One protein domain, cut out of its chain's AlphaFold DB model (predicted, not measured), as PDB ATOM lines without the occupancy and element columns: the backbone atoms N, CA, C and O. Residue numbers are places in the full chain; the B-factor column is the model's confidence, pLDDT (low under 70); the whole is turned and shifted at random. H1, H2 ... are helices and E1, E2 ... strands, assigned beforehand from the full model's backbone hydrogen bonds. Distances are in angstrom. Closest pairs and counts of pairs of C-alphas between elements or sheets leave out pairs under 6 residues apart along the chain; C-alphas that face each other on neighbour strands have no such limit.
ATOM      1  N   ALA A 210       7.076 -28.176 -15.794       78.19
ATOM      2  CA  ALA A 210       7.360 -26.904 -15.138       78.19
ATOM      3  C   ALA A 210       8.713 -26.304 -15.562       78.19
ATOM      4  O   ALA A 210       8.778 -25.131 -15.911       78.19
ATOM      5  N   GLU A 211       9.783 -27.102 -15.599       78.56
ATOM      6  CA  GLU A 211      11.110 -26.647 -16.048       78.56
ATOM      7  C   GLU A 211      11.130 -26.272 -17.538       78.56
ATOM      8  O   GLU A 211      11.826 -25.343 -17.949       78.56
ATOM      9  N   HIS A 212      10.378 -27.001 -18.365       82.75
ATOM     10  CA  HIS A 212      10.231 -26.690 -19.785       82.75
ATOM     11  C   HIS A 212       9.501 -25.363 -19.990       82.75
ATOM     12  O   HIS A 212       9.992 -24.510 -20.730       82.75
ATOM     13  N   ASP A 213       8.372 -25.177 -19.308       85.62
ATOM     14  CA  ASP A 213       7.567 -23.961 -19.394       85.62
ATOM     15  C   ASP A 213       8.324 -22.747 -18.830       85.62
ATOM     16  O   ASP A 213       8.299 -21.680 -19.440       85.62
ATOM     17  N   ALA A 214       9.077 -22.919 -17.736       87.06
ATOM     18  CA  ALA A 214       9.930 -21.873 -17.171       87.06
ATOM     19  C   ALA A 214      11.020 -21.429 -18.156       87.06
ATOM     20  O   ALA A 214      11.195 -20.233 -18.388       87.06
ATOM     21  N   ARG A 215      11.717 -22.382 -18.795       85.69
ATOM     22  CA  ARG A 215      12.735 -22.062 -19.807       85.69
ATOM     23  C   ARG A 215      12.130 -21.403 -21.043       85.69
ATOM     24  O   ARG A 215      12.759 -20.544 -21.651       85.69
ATOM     25  N   TRP A 216      10.937 -21.830 -21.445       92.31
ATOM     26  CA  TRP A 216      10.229 -21.210 -22.555       92.31
ATOM     27  C   TRP A 216       9.899 -19.745 -22.240       92.31
ATOM     28  O   TRP A 216      10.182 -18.876 -23.060       92.31
ATOM     29  N   GLU A 217       9.395 -19.465 -21.035       92.75
ATOM     30  CA  GLU A 217       9.072 -18.102 -20.597       92.75
ATOM     31  C   GLU A 217      10.325 -17.221 -20.480       92.75
ATOM     32  O   GLU A 217      10.307 -16.066 -20.891       92.75
ATOM     33  N   GLU A 218      11.433 -17.764 -19.970       90.88
ATOM     34  CA  GLU A 218      12.728 -17.072 -19.909       90.88
ATOM     35  C   GLU A 218      13.195 -16.629 -21.303       90.88
ATOM     36  O   GLU A 218      13.512 -15.459 -21.513       90.88
ATOM     37  N   LEU A 219      13.181 -17.539 -22.282       87.94
ATOM     38  CA  LEU A 219      13.581 -17.225 -23.655       87.94
ATOM     39  C   LEU A 219      12.631 -16.222 -24.319       87.94
ATOM     40  O   LEU A 219      13.077 -15.364 -25.074       87.94
ATOM     41  N   ARG A 220      11.333 -16.304 -24.022       90.19
ATOM     42  CA  ARG A 220      10.329 -15.363 -24.532       90.19
ATOM     43  C   ARG A 220      10.516 -13.958 -23.952       90.19
ATOM     44  O   ARG A 220      10.281 -12.980 -24.648       90.19
ATOM     45  N   LYS A 221      10.962 -13.842 -22.696       92.00
ATOM     46  CA  LYS A 221      11.312 -12.553 -22.076       92.00
ATOM     47  C   LYS A 221      12.566 -11.935 -22.687       92.00
ATOM     48  O   LYS A 221      12.613 -10.722 -22.851       92.00
ATOM     49  N   LEU A 222      13.564 -12.760 -23.014       88.62
ATOM     50  CA  LEU A 222      14.788 -12.312 -23.689       88.62
ATOM     51  C   LEU A 222      14.524 -11.848 -25.125       88.62
ATOM     52  O   LEU A 222      15.246 -10.999 -25.637       88.62
ATOM     53  N   ASP A 223      13.481 -12.384 -25.754       87.62
ATOM     54  CA  ASP A 223      13.099 -12.065 -27.124       87.62
ATOM     55  C   ASP A 223      11.576 -11.862 -27.240       87.62
ATOM     56  O   ASP A 223      10.855 -12.753 -27.710       87.62
ATOM     57  N   PRO A 224      11.049 -10.698 -26.814       86.50
ATOM     58  CA  PRO A 224       9.608 -10.436 -26.824       86.50
ATOM     59  C   PRO A 224       8.988 -10.501 -28.227       86.50
ATOM     60  O   PRO A 224       7.836 -10.903 -28.383       86.50
ATOM     61  N   GLN A 225       9.768 -10.175 -29.263       85.88
ATOM     62  CA  GLN A 225       9.330 -10.201 -30.665       85.88
ATOM     63  C   GLN A 225       9.200 -11.628 -31.228       85.88
ATOM     64  O   GLN A 225       8.631 -11.829 -32.303       85.88
ATOM     65  N   SER A 226       9.685 -12.656 -30.521       84.94
ATOM     66  CA  SER A 226       9.477 -14.067 -30.895       84.94
ATOM     67  C   SER A 226       8.001 -14.456 -31.024       84.94
ATOM     68  O   SER A 226       7.671 -15.311 -31.843       84.94
ATOM     69  N   GLY A 227       7.104 -13.800 -30.279       84.06
ATOM     70  CA  GLY A 227       5.663 -14.056 -30.331       84.06
ATOM     71  C   GLY A 227       4.979 -13.609 -31.627       84.06
ATOM     72  O   GLY A 227       3.880 -14.069 -31.919       84.06
ATOM     73  N   GLU A 228       5.617 -12.746 -32.416       88.38
ATOM     74  CA  GLU A 228       5.047 -12.198 -33.654       88.38
ATOM     75  C   GLU A 228       5.683 -12.800 -34.911       88.38
ATOM     76  O   GLU A 228       5.065 -12.828 -35.979       88.38
ATOM     77  N   ARG A 229       6.907 -13.331 -34.792       89.94
ATOM     78  CA  ARG A 229       7.646 -13.899 -35.922       89.94
ATOM     79  C   ARG A 229       7.051 -15.243 -36.357       89.94
ATOM     80  O   ARG A 229       6.889 -16.136 -35.524       89.94
ATOM     81  N   PRO A 230       6.764 -15.437 -37.659       91.00
ATOM     82  CA  PRO A 230       6.210 -16.691 -38.152       91.00
ATOM     83  C   PRO A 230       7.220 -17.836 -37.954       91.00
ATOM     84  O   PRO A 230       8.346 -17.753 -38.450       91.00
ATOM     85  N   PRO A 231       6.853 -18.911 -37.236       93.44
ATOM     86  CA  PRO A 231       7.780 -19.986 -36.922       93.44
ATOM     87  C   PRO A 231       7.879 -21.017 -38.049       93.44
ATOM     88  O   PRO A 231       6.928 -21.264 -38.792       93.44
ATOM     89  N   SER A 232       9.021 -21.700 -38.122       92.62
ATOM     90  CA  SER A 232       9.227 -22.837 -39.015       92.62
ATOM     91  C   SER A 232       8.918 -24.136 -38.275       92.62
ATOM     92  O   SER A 232       9.736 -24.645 -37.507       92.62
ATOM     93  N   ILE A 233       7.714 -24.675 -38.485       93.19
ATOM     94  CA  ILE A 233       7.245 -25.898 -37.822       93.19
ATOM     95  C   ILE A 233       7.124 -27.044 -38.818       93.19
ATOM     96  O   ILE A 233       6.515 -26.914 -39.879       93.19
ATOM     97  N   VAL A 234       7.643 -28.206 -38.433       90.12
ATOM     98  CA  VAL A 234       7.452 -29.461 -39.166       90.12
ATOM     99  C   VAL A 234       6.774 -30.467 -38.254       90.12
ATOM    100  O   VAL A 234       7.285 -30.759 -37.177       90.12
ATOM    101  N   ALA A 235       5.652 -31.039 -38.686       89.94
ATOM    102  CA  ALA A 235       5.001 -32.134 -37.980       89.94
ATOM    103  C   ALA A 235       4.908 -33.380 -38.865       89.94
ATOM    104  O   ALA A 235       4.758 -33.295 -40.083       89.94
ATOM    105  N   ARG A 236       5.010 -34.560 -38.254       89.50
ATOM    106  CA  ARG A 236       4.861 -35.849 -38.940       89.50
ATOM    107  C   ARG A 236       4.259 -36.902 -38.021       89.50
ATOM    108  O   ARG A 236       4.463 -36.873 -36.810       89.50
ATOM    109  N   PHE A 237       3.555 -37.851 -38.623       91.75
ATOM    110  CA  PHE A 237       2.951 -38.985 -37.936       91.75
ATOM    111  C   PHE A 237       3.703 -40.258 -38.314       91.75
ATOM    112  O   PHE A 237       3.787 -40.617 -39.487       91.75
ATOM    113  N   GLU A 238       4.225 -40.965 -37.321       91.25
ATOM    114  CA  GLU A 238       4.883 -42.256 -37.497       91.25
ATOM    115  C   GLU A 238       3.967 -43.352 -36.959       91.25
ATOM    116  O   GLU A 238       3.655 -43.395 -35.768       91.25
ATOM    117  N   ARG A 239       3.510 -44.260 -37.825       90.44
ATOM    118  CA  ARG A 239       2.688 -45.389 -37.378       90.44
ATOM    119  C   ARG A 239       3.564 -46.382 -36.616       90.44
ATOM    120  O   ARG A 239       4.427 -47.021 -37.207       90.44
ATOM    121  N   LYS A 240       3.293 -46.550 -35.324       87.81
ATOM    122  CA  LYS A 240       4.000 -47.481 -34.437       87.81
ATOM    123  C   LYS A 240       3.387 -48.880 -34.458       87.81
ATOM    124  O   LYS A 240       4.110 -49.866 -34.398       87.81
ATOM    125  N   SER A 241       2.058 -48.975 -34.533       83.25
ATOM    126  CA  SER A 241       1.349 -50.259 -34.586       83.25
ATOM    127  C   SER A 241       0.040 -50.149 -35.354       83.25
ATOM    128  O   SER A 241      -0.659 -49.136 -35.281       83.25
ATOM    129  N   THR A 242      -0.320 -51.231 -36.036       86.44
ATOM    130  CA  THR A 242      -1.676 -51.503 -36.528       86.44
ATOM    131  C   THR A 242      -2.480 -52.286 -35.477       86.44
ATOM    132  O   THR A 242      -1.889 -52.802 -34.519       86.44
ATOM    133  N   PRO A 243      -3.819 -52.363 -35.608       84.62
ATOM    134  CA  PRO A 243      -4.668 -53.138 -34.712       84.62
ATOM    135  C   PRO A 243      -4.233 -54.599 -34.638       84.62
ATOM    136  O   PRO A 243      -4.218 -55.315 -35.635       84.62
ATOM    137  N   SER A 244      -3.885 -55.046 -33.438       78.81
ATOM    138  CA  SER A 244      -3.527 -56.428 -33.136       78.81
ATOM    139  C   SER A 244      -3.919 -56.759 -31.697       78.81
ATOM    140  O   SER A 244      -4.230 -55.865 -30.904       78.81
ATOM    141  N   LYS A 245      -3.856 -58.042 -31.317       71.62
ATOM    142  CA  LYS A 245      -4.018 -58.443 -29.908       71.62
ATOM    143  C   LYS A 245      -3.006 -57.732 -28.996       71.62
ATOM    144  O   LYS A 245      -3.364 -57.338 -27.891       71.62
ATOM    145  N   ALA A 246      -1.780 -57.504 -29.476       68.69
ATOM    146  CA  ALA A 246      -0.725 -56.820 -28.727       68.69
ATOM    147  C   ALA A 246      -0.989 -55.313 -28.540       68.69
ATOM    148  O   ALA A 246      -0.650 -54.762 -27.497       68.69
ATOM    149  N   SER A 247      -1.632 -54.649 -29.507       72.00
ATOM    150  CA  SER A 247      -2.004 -53.229 -29.403       72.00
ATOM    151  C   SER A 247      -3.386 -52.992 -28.779       72.00
ATOM    152  O   SER A 247      -3.862 -51.857 -28.743       72.00
ATOM    153  N   GLY A 248      -4.061 -54.050 -28.312       80.50
ATOM    154  CA  GLY A 248      -5.431 -53.969 -27.804       80.50
ATOM    155  C   GLY A 248      -6.447 -53.553 -28.875       80.50
ATOM    156  O   GLY A 248      -7.414 -52.865 -28.560       80.50
ATOM    157  N   GLY A 249      -6.200 -53.906 -30.142       83.44
ATOM    158  CA  GLY A 249      -7.064 -53.556 -31.273       83.44
ATOM    159  C   GLY A 249      -6.970 -52.092 -31.719       83.44
ATOM    160  O   GLY A 249      -7.857 -51.614 -32.423       83.44
ATOM    161  N   LYS A 250      -5.916 -51.371 -31.318       87.56
ATOM    162  CA  LYS A 250      -5.739 -49.944 -31.620       87.56
ATOM    163  C   LYS A 250      -4.674 -49.703 -32.678       87.56
ATOM    164  O   LYS A 250      -3.677 -50.427 -32.760       87.56
ATOM    165  N   TYR A 251      -4.871 -48.633 -33.436       89.00
ATOM    166  CA  TYR A 251      -3.788 -47.947 -34.122       89.00
ATOM    167  C   TYR A 251      -3.010 -47.133 -33.097       89.00
ATOM    168  O   TYR A 251      -3.613 -46.494 -32.236       89.00
ATOM    169  N   ILE A 252      -1.684 -47.159 -33.196       89.62
ATOM    170  CA  ILE A 252      -0.803 -46.348 -32.353       89.62
ATOM    171  C   ILE A 252       0.093 -45.534 -33.276       89.62
ATOM    172  O   ILE A 252       0.792 -46.102 -34.120       89.62
ATOM    173  N   TYR A 253       0.069 -44.218 -33.103       90.81
ATOM    174  CA  TYR A 253       0.881 -43.261 -33.838       90.81
ATOM    175  C   TYR A 253       1.775 -42.487 -32.880       90.81
ATOM    176  O   TYR A 253       1.334 -42.063 -31.817       90.81
ATOM    177  N   THR A 254       3.018 -42.271 -33.285       91.81
ATOM    178  CA  THR A 254       3.897 -41.272 -32.684       91.81
ATOM    179  C   THR A 254       3.760 -39.992 -33.495       91.81
ATOM    180  O   THR A 254       4.084 -39.967 -34.683       91.81
ATOM    181  N   VAL A 255       3.279 -38.925 -32.868       90.81
ATOM    182  CA  VAL A 255       3.256 -37.584 -33.453       90.81
ATOM    183  C   VAL A 255       4.571 -36.906 -33.105       90.81
ATOM    184  O   VAL A 255       4.947 -36.829 -31.936       90.81
ATOM    185  N   VAL A 256       5.286 -36.430 -34.119       90.25
ATOM    186  CA  VAL A 256       6.561 -35.727 -33.974       90.25
ATOM    187  C   VAL A 256       6.375 -34.301 -34.466       90.25
ATOM    188  O   VAL A 256       6.071 -34.107 -35.639       90.25
ATOM    189  N   ILE A 257       6.586 -33.322 -33.591       92.06
ATOM    190  CA  ILE A 257       6.522 -31.890 -33.897       92.06
ATOM    191  C   ILE A 257       7.915 -31.306 -33.680       92.06
ATOM    192  O   ILE A 257       8.476 -31.419 -32.596       92.06
ATOM    193  N   GLN A 258       8.488 -30.693 -34.704       91.62
ATOM    194  CA  GLN A 258       9.799 -30.063 -34.663       91.62
ATOM    195  C   GLN A 258       9.644 -28.555 -34.839       91.62
ATOM    196  O   GLN A 258       9.099 -28.105 -35.848       91.62
ATOM    197  N   ASN A 259      10.173 -27.794 -33.883       90.25
ATOM    198  CA  ASN A 259      10.437 -26.375 -34.067       90.25
ATOM    199  C   ASN A 259      11.805 -26.224 -34.738       90.25
ATOM    200  O   ASN A 259      12.811 -26.662 -34.181       90.25
ATOM    201  N   ARG A 260      11.841 -25.667 -35.949       87.94
ATOM    202  CA  ARG A 260      13.077 -25.355 -36.682       87.94
ATOM    203  C   ARG A 260      13.487 -23.893 -36.549       87.94
ATOM    204  O   ARG A 260      14.560 -23.545 -37.029       87.94
ATOM    205  N   SER A 261      12.666 -23.065 -35.908       87.12
ATOM    206  CA  SER A 261      13.057 -21.712 -35.537       87.12
ATOM    207  C   SER A 261      14.122 -21.725 -34.438       87.12
ATOM    208  O   SER A 261      14.207 -22.650 -33.623       87.12
ATOM    209  N   ASP A 262      14.904 -20.658 -34.407       85.88
ATOM    210  CA  ASP A 262      15.891 -20.313 -33.383       85.88
ATOM    211  C   ASP A 262      15.277 -19.583 -32.170       85.88
ATOM    212  O   ASP A 262      15.969 -19.330 -31.186       85.88
ATOM    213  N   PHE A 263      13.965 -19.329 -32.186       87.81
ATOM    214  CA  PHE A 263      13.212 -18.687 -31.107       87.81
ATOM    215  C   PHE A 263      12.140 -19.611 -30.485       87.81
ATOM    216  O   PHE A 263      11.686 -20.571 -31.126       87.81
ATOM    217  N   PRO A 264      11.747 -19.382 -29.212       91.25
ATOM    218  CA  PRO A 264      10.664 -20.125 -28.573       91.25
ATOM    219  C   PRO A 264       9.331 -19.824 -29.263       91.25
ATOM    220  O   PRO A 264       9.063 -18.702 -29.676       91.25
ATOM    221  N   THR A 265       8.473 -20.832 -29.391       93.50
ATOM    222  CA  THR A 265       7.219 -20.709 -30.145       93.50
ATOM    223  C   THR A 265       6.084 -21.385 -29.396       93.50
ATOM    224  O   THR A 265       6.276 -22.464 -28.845       93.50
ATOM    225  N   GLU A 266       4.899 -20.784 -29.389       95.06
ATOM    226  CA  GLU A 266       3.666 -21.441 -28.956       95.06
ATOM    227  C   GLU A 266       2.778 -21.700 -30.171       95.06
ATOM    228  O   GLU A 266       2.509 -20.794 -30.954       95.06
ATOM    229  N   ILE A 267       2.347 -22.945 -30.353       95.12
ATOM    230  CA  ILE A 267       1.482 -23.338 -31.470       95.12
ATOM    231  C   ILE A 267       0.266 -24.098 -30.972       95.12
ATOM    232  O   ILE A 267       0.327 -24.777 -29.951       95.12
ATOM    233  N   THR A 268      -0.814 -24.064 -31.744       95.56
ATOM    234  CA  THR A 268      -1.936 -24.994 -31.593       95.56
ATOM    235  C   THR A 268      -1.884 -26.013 -32.720       95.56
ATOM    236  O   THR A 268      -1.872 -25.656 -33.894       95.56
ATOM    237  N   PHE A 269      -1.816 -27.291 -32.375       95.00
ATOM    238  CA  PHE A 269      -1.799 -28.396 -33.321       95.00
ATOM    239  C   PHE A 269      -3.143 -29.112 -33.287       95.00
ATOM    240  O   PHE A 269      -3.478 -29.786 -32.307       95.00
ATOM    241  N   GLU A 270      -3.903 -28.965 -34.364       94.50
ATOM    242  CA  GLU A 270      -5.173 -29.651 -34.558       94.50
ATOM    243  C   GLU A 270      -4.970 -30.827 -35.509       94.50
ATOM    244  O   GLU A 270      -4.328 -30.693 -36.549       94.50
ATOM    245  N   TYR A 271      -5.494 -32.000 -35.168       94.25
ATOM    246  CA  TYR A 271      -5.418 -33.161 -36.044       94.25
ATOM    247  C   TYR A 271      -6.610 -34.094 -35.880       94.25
ATOM    248  O   TYR A 271      -7.232 -34.176 -34.818       94.25
ATOM    249  N   ALA A 272      -6.888 -34.846 -36.942       93.44
ATOM    250  CA  ALA A 272      -7.854 -35.926 -36.930       93.44
ATOM    251  C   ALA A 272      -7.311 -37.188 -37.605       93.44
ATOM    252  O   ALA A 272      -6.627 -37.143 -38.631       93.44
ATOM    253  N   PHE A 273      -7.683 -38.334 -37.041       93.12
ATOM    254  CA  PHE A 273      -7.619 -39.623 -37.714       93.12
ATOM    255  C   PHE A 273      -8.943 -39.859 -38.424       93.12
ATOM    256  O   PHE A 273     -10.000 -39.826 -37.801       93.12
ATOM    257  N   ILE A 274      -8.878 -40.100 -39.726       91.94
ATOM    258  CA  ILE A 274     -10.030 -40.114 -40.617       91.94
ATOM    259  C   ILE A 274     -10.324 -41.555 -41.024       91.94
ATOM    260  O   ILE A 274      -9.436 -42.314 -41.435       91.94
ATOM    261  N   GLY A 275     -11.589 -41.930 -40.894       89.44
ATOM    262  CA  GLY A 275     -12.133 -43.196 -41.360       89.44
ATOM    263  C   GLY A 275     -13.236 -42.973 -42.385       89.44
ATOM    264  O   GLY A 275     -13.642 -41.844 -42.643       89.44
ATOM    265  N   GLY A 276     -13.720 -44.067 -42.961       85.44
ATOM    266  CA  GLY A 276     -14.844 -44.049 -43.898       85.44
ATOM    267  C   GLY A 276     -14.422 -44.370 -45.320       85.44
ATOM    268  O   GLY A 276     -13.366 -44.964 -45.560       85.44
ATOM    269  N   SER A 277     -15.261 -44.032 -46.285       72.19
ATOM    270  CA  SER A 277     -14.989 -44.247 -47.703       72.19
ATOM    271  C   SER A 277     -15.466 -43.034 -48.491       72.19
ATOM    272  O   SER A 277     -16.263 -42.240 -48.003       72.19
ATOM    273  N   SER A 278     -15.009 -42.890 -49.731       65.44
ATOM    274  CA  SER A 278     -15.548 -41.859 -50.623       65.44
ATOM    275  C   SER A 278     -17.035 -42.063 -50.941       65.44
ATOM    276  O   SER A 278     -17.672 -41.131 -51.411       65.44
ATOM    277  N   ARG A 279     -17.581 -43.266 -50.701       68.50
ATOM    278  CA  ARG A 279     -18.985 -43.617 -50.947       68.50
ATOM    279  C   ARG A 279     -19.880 -43.342 -49.735       68.50
ATOM    280  O   ARG A 279     -20.995 -42.878 -49.916       68.50
ATOM    281  N   ASP A 280     -19.374 -43.599 -48.529       70.56
ATOM    282  CA  ASP A 280     -20.133 -43.511 -47.268       70.56
ATOM    283  C   ASP A 280     -19.831 -42.227 -46.475       70.56
ATOM    284  O   ASP A 280     -20.313 -42.047 -45.359       70.56
ATOM    285  N   GLY A 281     -18.990 -41.354 -47.036       80.94
ATOM    286  CA  GLY A 281     -18.470 -40.167 -46.370       80.94
ATOM    287  C   GLY A 281     -17.223 -40.445 -45.528       80.94
ATOM    288  O   GLY A 281     -16.964 -41.558 -45.051       80.94
ATOM    289  N   TYR A 282     -16.417 -39.399 -45.360       87.81
ATOM    290  CA  TYR A 282     -15.301 -39.386 -44.422       87.81
ATOM    291  C   TYR A 282     -15.769 -38.819 -43.088       87.81
ATOM    292  O   TYR A 282     -16.509 -37.845 -43.064       87.81
ATOM    293  N   ARG A 283     -15.291 -39.403 -41.989       88.00
ATOM    294  CA  ARG A 283     -15.582 -38.936 -40.629       88.00
ATOM    295  C   ARG A 283     -14.365 -39.045 -39.727       88.00
ATOM    296  O   ARG A 283     -13.482 -39.885 -39.963       88.00
ATOM    297  N   ALA A 284     -14.317 -38.235 -38.679       88.12
ATOM    298  CA  ALA A 284     -13.264 -38.313 -37.683       88.12
ATOM    299  C   ALA A 284     -13.467 -39.563 -36.813       88.12
ATOM    300  O   ALA A 284     -14.443 -39.709 -36.090       88.12
ATOM    301  N   LEU A 285     -12.502 -40.480 -36.845       88.56
ATOM    302  CA  LEU A 285     -12.403 -41.558 -35.854       88.56
ATOM    303  C   LEU A 285     -11.902 -41.024 -34.510       88.56
ATOM    304  O   LEU A 285     -12.171 -41.605 -33.460       88.56
ATOM    305  N   ARG A 286     -11.119 -39.946 -34.559       89.06
ATOM    306  CA  ARG A 286     -10.619 -39.206 -33.405       89.06
ATOM    307  C   ARG A 286     -10.151 -37.840 -33.873       89.06
ATOM    308  O   ARG A 286      -9.425 -37.765 -34.862       89.06
ATOM    309  N   ARG A 287     -10.510 -36.799 -33.129       91.00
ATOM    310  CA  ARG A 287     -10.039 -35.425 -33.312       91.00
ATOM    311  C   ARG A 287      -9.416 -34.932 -32.014       91.00
ATOM    312  O   ARG A 287      -9.863 -35.298 -30.924       91.00
ATOM    313  N   GLN A 288      -8.349 -34.159 -32.132       92.56
ATOM    314  CA  GLN A 288      -7.613 -33.597 -31.010       92.56
ATOM    315  C   GLN A 288      -7.110 -32.208 -31.387       92.56
ATOM    316  O   GLN A 288      -6.686 -31.976 -32.518       92.56
ATOM    317  N   SER A 289      -7.117 -31.310 -30.410       93.00
ATOM    318  CA  SER A 289      -6.454 -30.015 -30.484       93.00
ATOM    319  C   SER A 289      -5.575 -29.877 -29.250       93.00
ATOM    320  O   SER A 289      -6.037 -30.116 -28.131       93.00
ATOM    321  N   LYS A 290      -4.292 -29.582 -29.452       91.94
ATOM    322  CA  LYS A 290      -3.312 -29.437 -28.372       91.94
ATOM    323  C   LYS A 290      -2.450 -28.204 -28.601       91.94
ATOM    324  O   LYS A 290      -1.918 -28.019 -29.692       91.94
ATOM    325  N   THR A 291      -2.250 -27.421 -27.549       93.50
ATOM    326  CA  THR A 291      -1.309 -26.298 -27.555       93.50
ATOM    327  C   THR A 291       0.053 -26.757 -27.056       93.50
ATOM    328  O   THR A 291       0.151 -27.447 -26.041       93.50
ATOM    329  N   PHE A 292       1.107 -26.377 -27.772       91.81
ATOM    330  CA  PHE A 292       2.482 -26.734 -27.457       91.81
ATOM    331  C   PHE A 292       3.346 -25.490 -27.327       91.81
ATOM    332  O   PHE A 292       3.481 -24.719 -28.276       91.81
ATOM    333  N   LYS A 293       4.012 -25.367 -26.178       93.06
ATOM    334  CA  LYS A 293       5.159 -24.480 -25.990       93.06
ATOM    335  C   LYS A 293       6.410 -25.214 -26.451       93.06
ATOM    336  O   LYS A 293       6.785 -26.237 -25.881       93.06
ATOM    337  N   LEU A 294       7.044 -24.733 -27.508       91.12
ATOM    338  CA  LEU A 294       8.208 -25.341 -28.141       91.12
ATOM    339  C   LEU A 294       9.438 -24.467 -27.919       91.12
ATOM    340  O   LEU A 294       9.418 -23.264 -28.157       91.12
ATOM    341  N   LEU A 295      10.532 -25.089 -27.488       88.12
ATOM    342  CA  LEU A 295      11.829 -24.423 -27.382       88.12
ATOM    343  C   LEU A 295      12.477 -24.286 -28.776       88.12
ATOM    344  O   LEU A 295      12.113 -25.056 -29.679       88.12
ATOM    345  N   PRO A 296      13.444 -23.367 -28.958       83.94
ATOM    346  CA  PRO A 296      14.239 -23.271 -30.181       83.94
ATOM    347  C   PRO A 296      14.820 -24.616 -30.600       83.94
ATOM    348  O   PRO A 296      15.327 -25.358 -29.754       83.94
ATOM    349  N   THR A 297      14.777 -24.940 -31.892       82.19
ATOM    350  CA  THR A 297      15.374 -26.164 -32.473       82.19
ATOM    351  C   THR A 297      14.935 -27.490 -31.823       82.19
ATOM    352  O   THR A 297      15.570 -28.534 -31.993       82.19
ATOM    353  N   SER A 298      13.838 -27.486 -31.055       81.00
ATOM    354  CA  SER A 298      13.414 -28.639 -30.262       81.00
ATOM    355  C   SER A 298      12.494 -29.587 -31.032       81.00
ATOM    356  O   SER A 298      11.800 -29.210 -31.975       81.00
ATOM    357  N   THR A 299      12.479 -30.858 -30.620       84.69
ATOM    358  CA  THR A 299      11.573 -31.877 -31.167       84.69
ATOM    359  C   THR A 299      10.703 -32.451 -30.064       84.69
ATOM    360  O   THR A 299      11.202 -33.129 -29.169       84.69
ATOM    361  N   HIS A 300       9.401 -32.240 -30.163       84.38
ATOM    362  CA  HIS A 300       8.380 -32.785 -29.288       84.38
ATOM    363  C   HIS A 300       7.814 -34.090 -29.866       84.38
ATOM    364  O   HIS A 300       7.630 -34.214 -31.080       84.38
ATOM    365  N   ARG A 301       7.572 -35.091 -29.012       87.81
ATOM    366  CA  ARG A 301       7.037 -36.397 -29.426       87.81
ATOM    367  C   ARG A 301       6.004 -36.883 -28.426       87.81
ATOM    368  O   ARG A 301       6.334 -36.990 -27.251       87.81
ATOM    369  N   PHE A 302       4.830 -37.267 -28.909       85.62
ATOM    370  CA  PHE A 302       3.815 -37.923 -28.088       85.62
ATOM    371  C   PHE A 302       3.151 -39.074 -28.840       85.62
ATOM    372  O   PHE A 302       3.126 -39.102 -30.071       85.62
ATOM    373  N   GLU A 303       2.636 -40.050 -28.097       89.81
ATOM    374  CA  GLU A 303       1.877 -41.165 -28.665       89.81
ATOM    375  C   GLU A 303       0.382 -40.862 -28.597       89.81
ATOM    376  O   GLU A 303      -0.122 -40.445 -27.554       89.81
ATOM    377  N   ASP A 304      -0.329 -41.120 -29.692       87.75
ATOM    378  CA  ASP A 304      -1.785 -41.156 -29.703       87.75
ATOM    379  C   ASP A 304      -2.286 -42.505 -30.221       87.75
ATOM    380  O   ASP A 304      -1.678 -43.141 -31.089       87.75
ATOM    381  N   ALA A 305      -3.393 -42.966 -29.648       87.69
ATOM    382  CA  ALA A 305      -3.960 -44.267 -29.949       87.69
ATOM    383  C   ALA A 305      -5.474 -44.183 -30.119       87.69
ATOM    384  O   ALA A 305      -6.185 -43.610 -29.292       87.69
ATOM    385  N   PHE A 306      -5.979 -44.827 -31.167       87.50
ATOM    386  CA  PHE A 306      -7.404 -44.851 -31.483       87.50
ATOM    387  C   PHE A 306      -7.837 -46.216 -32.019       87.50
ATOM    388  O   PHE A 306      -7.043 -46.975 -32.578       87.50
ATOM    389  N   SER A 307      -9.119 -46.522 -31.843       86.06
ATOM    390  CA  SER A 307      -9.767 -47.689 -32.438       86.06
ATOM    391  C   SER A 307     -10.612 -47.223 -33.614       86.06
ATOM    392  O   SER A 307     -11.390 -46.288 -33.470       86.06
ATOM    393  N   ALA A 308     -10.492 -47.884 -34.763       81.62
ATOM    394  CA  ALA A 308     -11.307 -47.549 -35.932       81.62
ATOM    395  C   ALA A 308     -12.745 -48.119 -35.839       81.62
ATOM    396  O   ALA A 308     -13.664 -47.665 -36.519       81.62
ATOM    397  N   GLY A 309     -12.970 -49.084 -34.937       79.62
ATOM    398  CA  GLY A 309     -14.271 -49.726 -34.758       79.62
ATOM    399  C   GLY A 309     -14.711 -50.450 -36.031       79.62
ATOM    400  O   GLY A 309     -13.906 -51.128 -36.666       79.62
ATOM    401  N   LYS A 310     -15.986 -50.292 -36.408       73.12
ATOM    402  CA  LYS A 310     -16.548 -50.862 -37.648       73.12
ATOM    403  C   LYS A 310     -16.164 -50.085 -38.911       73.12
ATOM    404  O   LYS A 310     -16.422 -50.561 -40.009       73.12
ATOM    405  N   VAL A 311     -15.577 -48.894 -38.775       76.06
ATOM    406  CA  VAL A 311     -15.247 -48.039 -39.917       76.06
ATOM    407  C   VAL A 311     -13.761 -48.118 -40.212       76.06
ATOM    408  O   VAL A 311     -12.927 -47.919 -39.339       76.06
ATOM    409  N   GLY A 312     -13.423 -48.440 -41.460       82.81
ATOM    410  CA  GLY A 312     -12.034 -48.583 -41.884       82.81
ATOM    411  C   GLY A 312     -11.256 -47.275 -41.736       82.81
ATOM    412  O   GLY A 312     -11.733 -46.213 -42.135       82.81
ATOM    413  N   TYR A 313     -10.042 -47.363 -41.189       89.56
ATOM    414  CA  TYR A 313      -9.096 -46.249 -41.136       89.56
ATOM    415  C   TYR A 313      -8.560 -45.923 -42.535       89.56
ATOM    416  O   TYR A 313      -8.167 -46.826 -43.275       89.56
ATOM    417  N   ARG A 314      -8.527 -44.634 -42.894       89.44
ATOM    418  CA  ARG A 314      -8.069 -44.166 -44.212       89.44
ATOM    419  C   ARG A 314      -6.827 -43.303 -44.154       89.44
ATOM    420  O   ARG A 314      -5.987 -43.422 -45.039       89.44
ATOM    421  N   GLY A 315      -6.696 -42.464 -43.136       91.06
ATOM    422  CA  GLY A 315      -5.595 -41.517 -43.105       91.06
ATOM    423  C   GLY A 315      -5.673 -40.524 -41.964       91.06
ATOM    424  O   GLY A 315      -6.480 -40.663 -41.049       91.06
ATOM    425  N   TYR A 316      -4.804 -39.527 -41.996       93.00
ATOM    426  CA  TYR A 316      -4.828 -38.421 -41.046       93.00
ATOM    427  C   TYR A 316      -4.742 -37.091 -41.784       93.00
ATOM    428  O   TYR A 316      -4.193 -37.014 -42.888       93.00
ATOM    429  N   ALA A 317      -5.247 -36.052 -41.132       93.81
ATOM    430  CA  ALA A 317      -5.056 -34.661 -41.506       93.81
ATOM    431  C   ALA A 317      -4.718 -33.858 -40.245       93.81
ATOM    432  O   ALA A 317      -5.237 -34.146 -39.167       93.81
ATOM    433  N   ALA A 318      -3.820 -32.890 -40.374       94.38
ATOM    434  CA  ALA A 318      -3.378 -32.038 -39.284       94.38
ATOM    435  C   ALA A 318      -3.079 -30.624 -39.776       94.38
ATOM    436  O   ALA A 318      -2.596 -30.437 -40.894       94.38
ATOM    437  N   VAL A 319      -3.319 -29.641 -38.919       94.00
ATOM    438  CA  VAL A 319      -3.081 -28.222 -39.165       94.00
ATOM    439  C   VAL A 319      -2.343 -27.645 -37.961       94.00
ATOM    440  O   VAL A 319      -2.684 -27.913 -36.808       94.00
ATOM    441  N   VAL A 320      -1.294 -26.873 -38.228       94.00
ATOM    442  CA  VAL A 320      -0.579 -26.107 -37.205       94.00
ATOM    443  C   VAL A 320      -1.036 -24.662 -37.293       94.00
ATOM    444  O   VAL A 320      -0.932 -24.037 -38.349       94.00
ATOM    445  N   HIS A 321      -1.478 -24.125 -36.164       94.56
ATOM    446  CA  HIS A 321      -1.855 -22.734 -35.999       94.56
ATOM    447  C   HIS A 321      -0.822 -21.997 -35.148       94.56
ATOM    448  O   HIS A 321      -0.378 -22.501 -34.114       94.56
ATOM    449  N   PHE A 322      -0.491 -20.781 -35.561       94.44
ATOM    450  CA  PHE A 322       0.307 -19.816 -34.814       94.44
ATOM    451  C   PHE A 322      -0.469 -18.499 -34.777       94.44
ATOM    452  O   PHE A 322      -0.940 -18.034 -35.816       94.44
ATOM    453  N   ASN A 323      -0.684 -17.939 -33.582       91.50
ATOM    454  CA  ASN A 323      -1.530 -16.755 -33.367       91.50
ATOM    455  C   ASN A 323      -2.909 -16.856 -34.054       91.50
ATOM    456  O   ASN A 323      -3.359 -15.941 -34.741       91.50
ATOM    457  N   GLY A 324      -3.553 -18.023 -33.938       88.62
ATOM    458  CA  GLY A 324      -4.861 -18.312 -34.541       88.62
ATOM    459  C   GLY A 324      -4.850 -18.553 -36.058       88.62
ATOM    460  O   GLY A 324      -5.837 -19.046 -36.601       88.62
ATOM    461  N   LYS A 325      -3.740 -18.288 -36.755       91.06
ATOM    462  CA  LYS A 325      -3.616 -18.467 -38.209       91.06
ATOM    463  C   LYS A 325      -2.965 -19.803 -38.546       91.06
ATOM    464  O   LYS A 325      -1.970 -20.179 -37.933       91.06
ATOM    465  N   ALA A 326      -3.504 -20.515 -39.534       91.75
ATOM    466  CA  ALA A 326      -2.890 -21.742 -40.038       91.75
ATOM    467  C   ALA A 326      -1.576 -21.410 -40.768       91.75
ATOM    468  O   ALA A 326      -1.584 -20.629 -41.716       91.75
ATOM    469  N   ILE A 327      -0.464 -22.003 -40.331       92.38
ATOM    470  CA  ILE A 327       0.874 -21.757 -40.902       92.38
ATOM    471  C   ILE A 327       1.407 -22.935 -41.714       92.38
ATOM    472  O   ILE A 327       2.225 -22.760 -42.610       92.38
ATOM    473  N   THR A 328       0.956 -24.151 -41.414       91.69
ATOM    474  CA  THR A 328       1.313 -25.345 -42.177       91.69
ATOM    475  C   THR A 328       0.282 -26.439 -41.945       91.69
ATOM    476  O   THR A 328      -0.464 -26.417 -40.961       91.69
ATOM    477  N   SER A 329       0.223 -27.404 -42.857       91.88
ATOM    478  CA  SER A 329      -0.681 -28.535 -42.733       91.88
ATOM    479  C   SER A 329      -0.115 -29.816 -43.329       91.88
ATOM    480  O   SER A 329       0.744 -29.794 -44.210       91.88
ATOM    481  N   PHE A 330      -0.599 -30.948 -42.822       89.94
ATOM    482  CA  PHE A 330      -0.073 -32.271 -43.120       89.94
ATOM    483  C   PHE A 330      -1.217 -33.247 -43.340       89.94
ATOM    484  O   PHE A 330      -2.180 -33.279 -42.579       89.94
ATOM    485  N   ALA A 331      -1.086 -34.089 -44.355       91.19
ATOM    486  CA  ALA A 331      -2.058 -35.123 -44.670       91.19
ATOM    487  C   ALA A 331      -1.327 -36.412 -45.044       91.19
ATOM    488  O   ALA A 331      -0.224 -36.365 -45.589       91.19
ATOM    489  N   SER A 332      -1.932 -37.565 -44.758       89.88
ATOM    490  CA  SER A 332      -1.336 -38.861 -45.105       89.88
ATOM    491  C   SER A 332      -1.330 -39.142 -46.608       89.88
ATOM    492  O   SER A 332      -0.469 -39.873 -47.084       89.88
ATOM    493  N   ASP A 333      -2.301 -38.603 -47.348       86.44
ATOM    494  CA  ASP A 333      -2.390 -38.724 -48.803       86.44
ATOM    495  C   ASP A 333      -3.126 -37.522 -49.430       86.44
ATOM    496  O   ASP A 333      -3.598 -36.623 -48.728       86.44
ATOM    497  N   ALA A 334      -3.217 -37.501 -50.763       82.88
ATOM    498  CA  ALA A 334      -3.856 -36.422 -51.516       82.88
ATOM    499  C   ALA A 334      -5.354 -36.248 -51.201       82.88
ATOM    500  O   ALA A 334      -5.842 -35.122 -51.202       82.88
ATOM    501  N   ARG A 335      -6.076 -37.330 -50.880       83.38
ATOM    502  CA  ARG A 335      -7.511 -37.281 -50.549       83.38
ATOM    503  C   ARG A 335      -7.733 -36.606 -49.204       83.38
ATOM    504  O   ARG A 335      -8.713 -35.890 -49.024       83.38
ATOM    505  N   MET A 336      -6.806 -36.806 -48.268       88.12
ATOM    506  CA  MET A 336      -6.892 -36.225 -46.930       88.12
ATOM    507  C   MET A 336      -6.559 -34.722 -46.895       88.12
ATOM    508  O   MET A 336      -6.911 -34.050 -45.929       88.12
ATOM    509  N   ARG A 337      -5.948 -34.159 -47.952       85.50
ATOM    510  CA  ARG A 337      -5.617 -32.719 -48.035       85.50
ATOM    511  C   ARG A 337      -6.840 -31.806 -47.991       85.50
ATOM    512  O   ARG A 337      -6.738 -30.668 -47.555       85.50
ATOM    513  N   ASN A 338      -8.014 -32.283 -48.399       84.12
ATOM    514  CA  ASN A 338      -9.233 -31.476 -48.299       84.12
ATOM    515  C   ASN A 338      -9.602 -31.159 -46.841       84.12
ATOM    516  O   ASN A 338     -10.192 -30.114 -46.580       84.12
ATOM    517  N   PHE A 339      -9.180 -32.008 -45.900       83.69
ATOM    518  CA  PHE A 339      -9.421 -31.844 -44.467       83.69
ATOM    519  C   PHE A 339      -8.345 -31.019 -43.760       83.69
ATOM    520  O   PHE A 339      -8.422 -30.843 -42.551       83.69
ATOM    521  N   THR A 340      -7.348 -30.498 -44.481       85.81
ATOM    522  CA  THR A 340      -6.354 -29.584 -43.908       85.81
ATOM    523  C   THR A 340      -6.684 -28.107 -44.119       85.81
ATOM    524  O   THR A 340      -5.930 -27.236 -43.683       85.81
ATOM    525  N   LYS A 341      -7.807 -27.803 -44.782       84.75
ATOM    526  CA  LYS A 341      -8.304 -26.431 -44.923       84.75
ATOM    527  C   LYS A 341      -8.811 -25.907 -43.570       84.75
ATOM    528  O   LYS A 341      -9.318 -26.702 -42.773       84.75
ATOM    529  N   PRO A 342      -8.721 -24.591 -43.302       75.75
ATOM    530  CA  PRO A 342      -9.276 -23.999 -42.087       75.75
ATOM    531  C   PRO A 342     -10.737 -24.418 -41.875       75.75
ATOM    532  O   PRO A 342     -11.538 -24.353 -42.804       75.75
ATOM    533  N   GLY A 343     -11.067 -24.902 -40.676       74.25
ATOM    534  CA  GLY A 343     -12.414 -25.368 -40.323       74.25
ATOM    535  C   GLY A 343     -12.820 -26.740 -40.885       74.25
ATOM    536  O   GLY A 343     -13.793 -27.313 -40.408       74.25
ATOM    537  N   ALA A 344     -12.071 -27.328 -41.826       79.19
ATOM    538  CA  ALA A 344     -12.456 -28.590 -42.468       79.19
ATOM    539  C   ALA A 344     -12.373 -29.807 -41.533       79.19
ATOM    540  O   ALA A 344     -13.136 -30.756 -41.694       79.19
ATOM    541  N   LEU A 345     -11.498 -29.770 -40.522       79.62
ATOM    542  CA  LEU A 345     -11.482 -30.778 -39.454       79.62
ATOM    543  C   LEU A 345     -12.734 -30.718 -38.568       79.62
ATOM    544  O   LEU A 345     -13.101 -31.726 -37.970       79.62
ATOM    545  N   GLY A 346     -13.384 -29.553 -38.490       74.56
ATOM    546  CA  GLY A 346     -14.639 -29.354 -37.771       74.56
ATOM    547  C   GLY A 346     -15.863 -29.907 -38.490       74.56
ATOM    548  O   GLY A 346     -16.867 -30.145 -37.843       74.56
ATOM    549  N   ALA A 347     -15.771 -30.159 -39.796       75.69
ATOM    550  CA  ALA A 347     -16.863 -30.707 -40.600       75.69
ATOM    551  C   ALA A 347     -16.893 -32.251 -40.633       75.69
ATOM    552  O   ALA A 347     -17.639 -32.831 -41.415       75.69
TER     553      ALA A 347
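Overview. This is residues 210 to 347 of the 349 residues of an uncharacterized protein of Akkermansiaceae bacterium (UniProt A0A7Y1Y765). Picture a long, flattened sandwich of two twisted sheets, the larger made of E4, E3, E6 and E7 and the smaller of E1, E2 and E5, with the strands running roughly along the longest axis. H1 and H2 lie at one end of the sandwich, while the short H3 and H4 cover the face of the larger sheet that is turned away from the smaller one. The printed part has 138 residues with four named helices and seven named strands, in the order H1 H2 E1 E2 E3 E4 E5 E6 E7 H3 H4; both sheets are antiparallel, and the class is mixed, helices and strands. The whole is compact, with a radius of gyration of the C-alphas of 16.5 A, but elongated in outline, spanning 52 by 33 by 19 A.

Arrangement. Begin with the larger sheet, in the order E4, residues 281 to 294, E3, residues 265 to 277, E6, residues 313 to 322, and E7, residues 325 to 331. It is strongly twisted, its strands' lines turning by 54 degrees from edge to edge, and E4 bends by 54 degrees at residue 285. E3 and E4 form a hairpin; look for N 269 and O 290, 2.8 A apart. Between E3 and E6, N 270 and O 319 are 2.9 A apart. E6 and E7 form another hairpin, with N 318 and O 330 at 2.8 A. Now turn to the second sheet, also strongly twisted: E1, residues 233 to 241, then E2, residues 251 to 259, then E5, residues 299 to 306. E1 and E2 form a hairpin, with N 236 and O 256 at 2.9 A; between E2 and E5, N 255 and O 302 are 2.8 A apart. The two sheets make a sandwich, two sheets face to face, with the parts that face each other 9.7 A centre to centre and the strands of the one at 30 degrees to those of the other. At the sandwich's edges, the closest C-alphas of E1 and E7 are those of Ala 235 and Phe 330, 7.2 A apart, and those of E4 and E5 are Arg 286 and Phe 306, 6.8 A apart. H3, residues 335 to 340, is on the larger sheet, its C-alpha of Thr 340 coming within 5.8 A of that of Ala 317 in E6. H4, residues 344 to 347, is on the same face as H3, at a height over the sheet of 7.9 A. H1, residues 210 to 222, is on this sheet too, and its closest C-alpha to E4 is that of Trp 216, 6.9 A from that of Lys 293. H2, residues 224 to 227, only grazes the sheet with residues 226 to 227. In H1 every O i to N i+4 pair is within hydrogen-bond range; in H3 0 of 2 are, beside 2 of 3 O i to N i+3 pairs, and H2 and H4 are too short for an O i to N i+4 pair.

Along the chain. Find C-alpha 210 at (7.360, -26.904, -15.138); from there H1 runs 18.5 A to C-alpha 222. E3 starts at C-alpha 265, (7.219, -20.709, -30.145), and covers 36.8 A; E4 returns over 35.6 A. E6 measures 28.8 A, E2 25.8 A, E1 25.3 A, E5 23.0 A and E7 17.9 A. H4 ends at C-alpha 347, (-16.863, -30.707, -40.600).

Size, cuts and confidence. Look to the C-alphas of Leu 222 and Arg 279 for the two farthest apart, 53.5 A. The printed part has no cut and no long link. The mean pLDDT of the printed part is 87.1; residues 246, 278 and 279 are under 70.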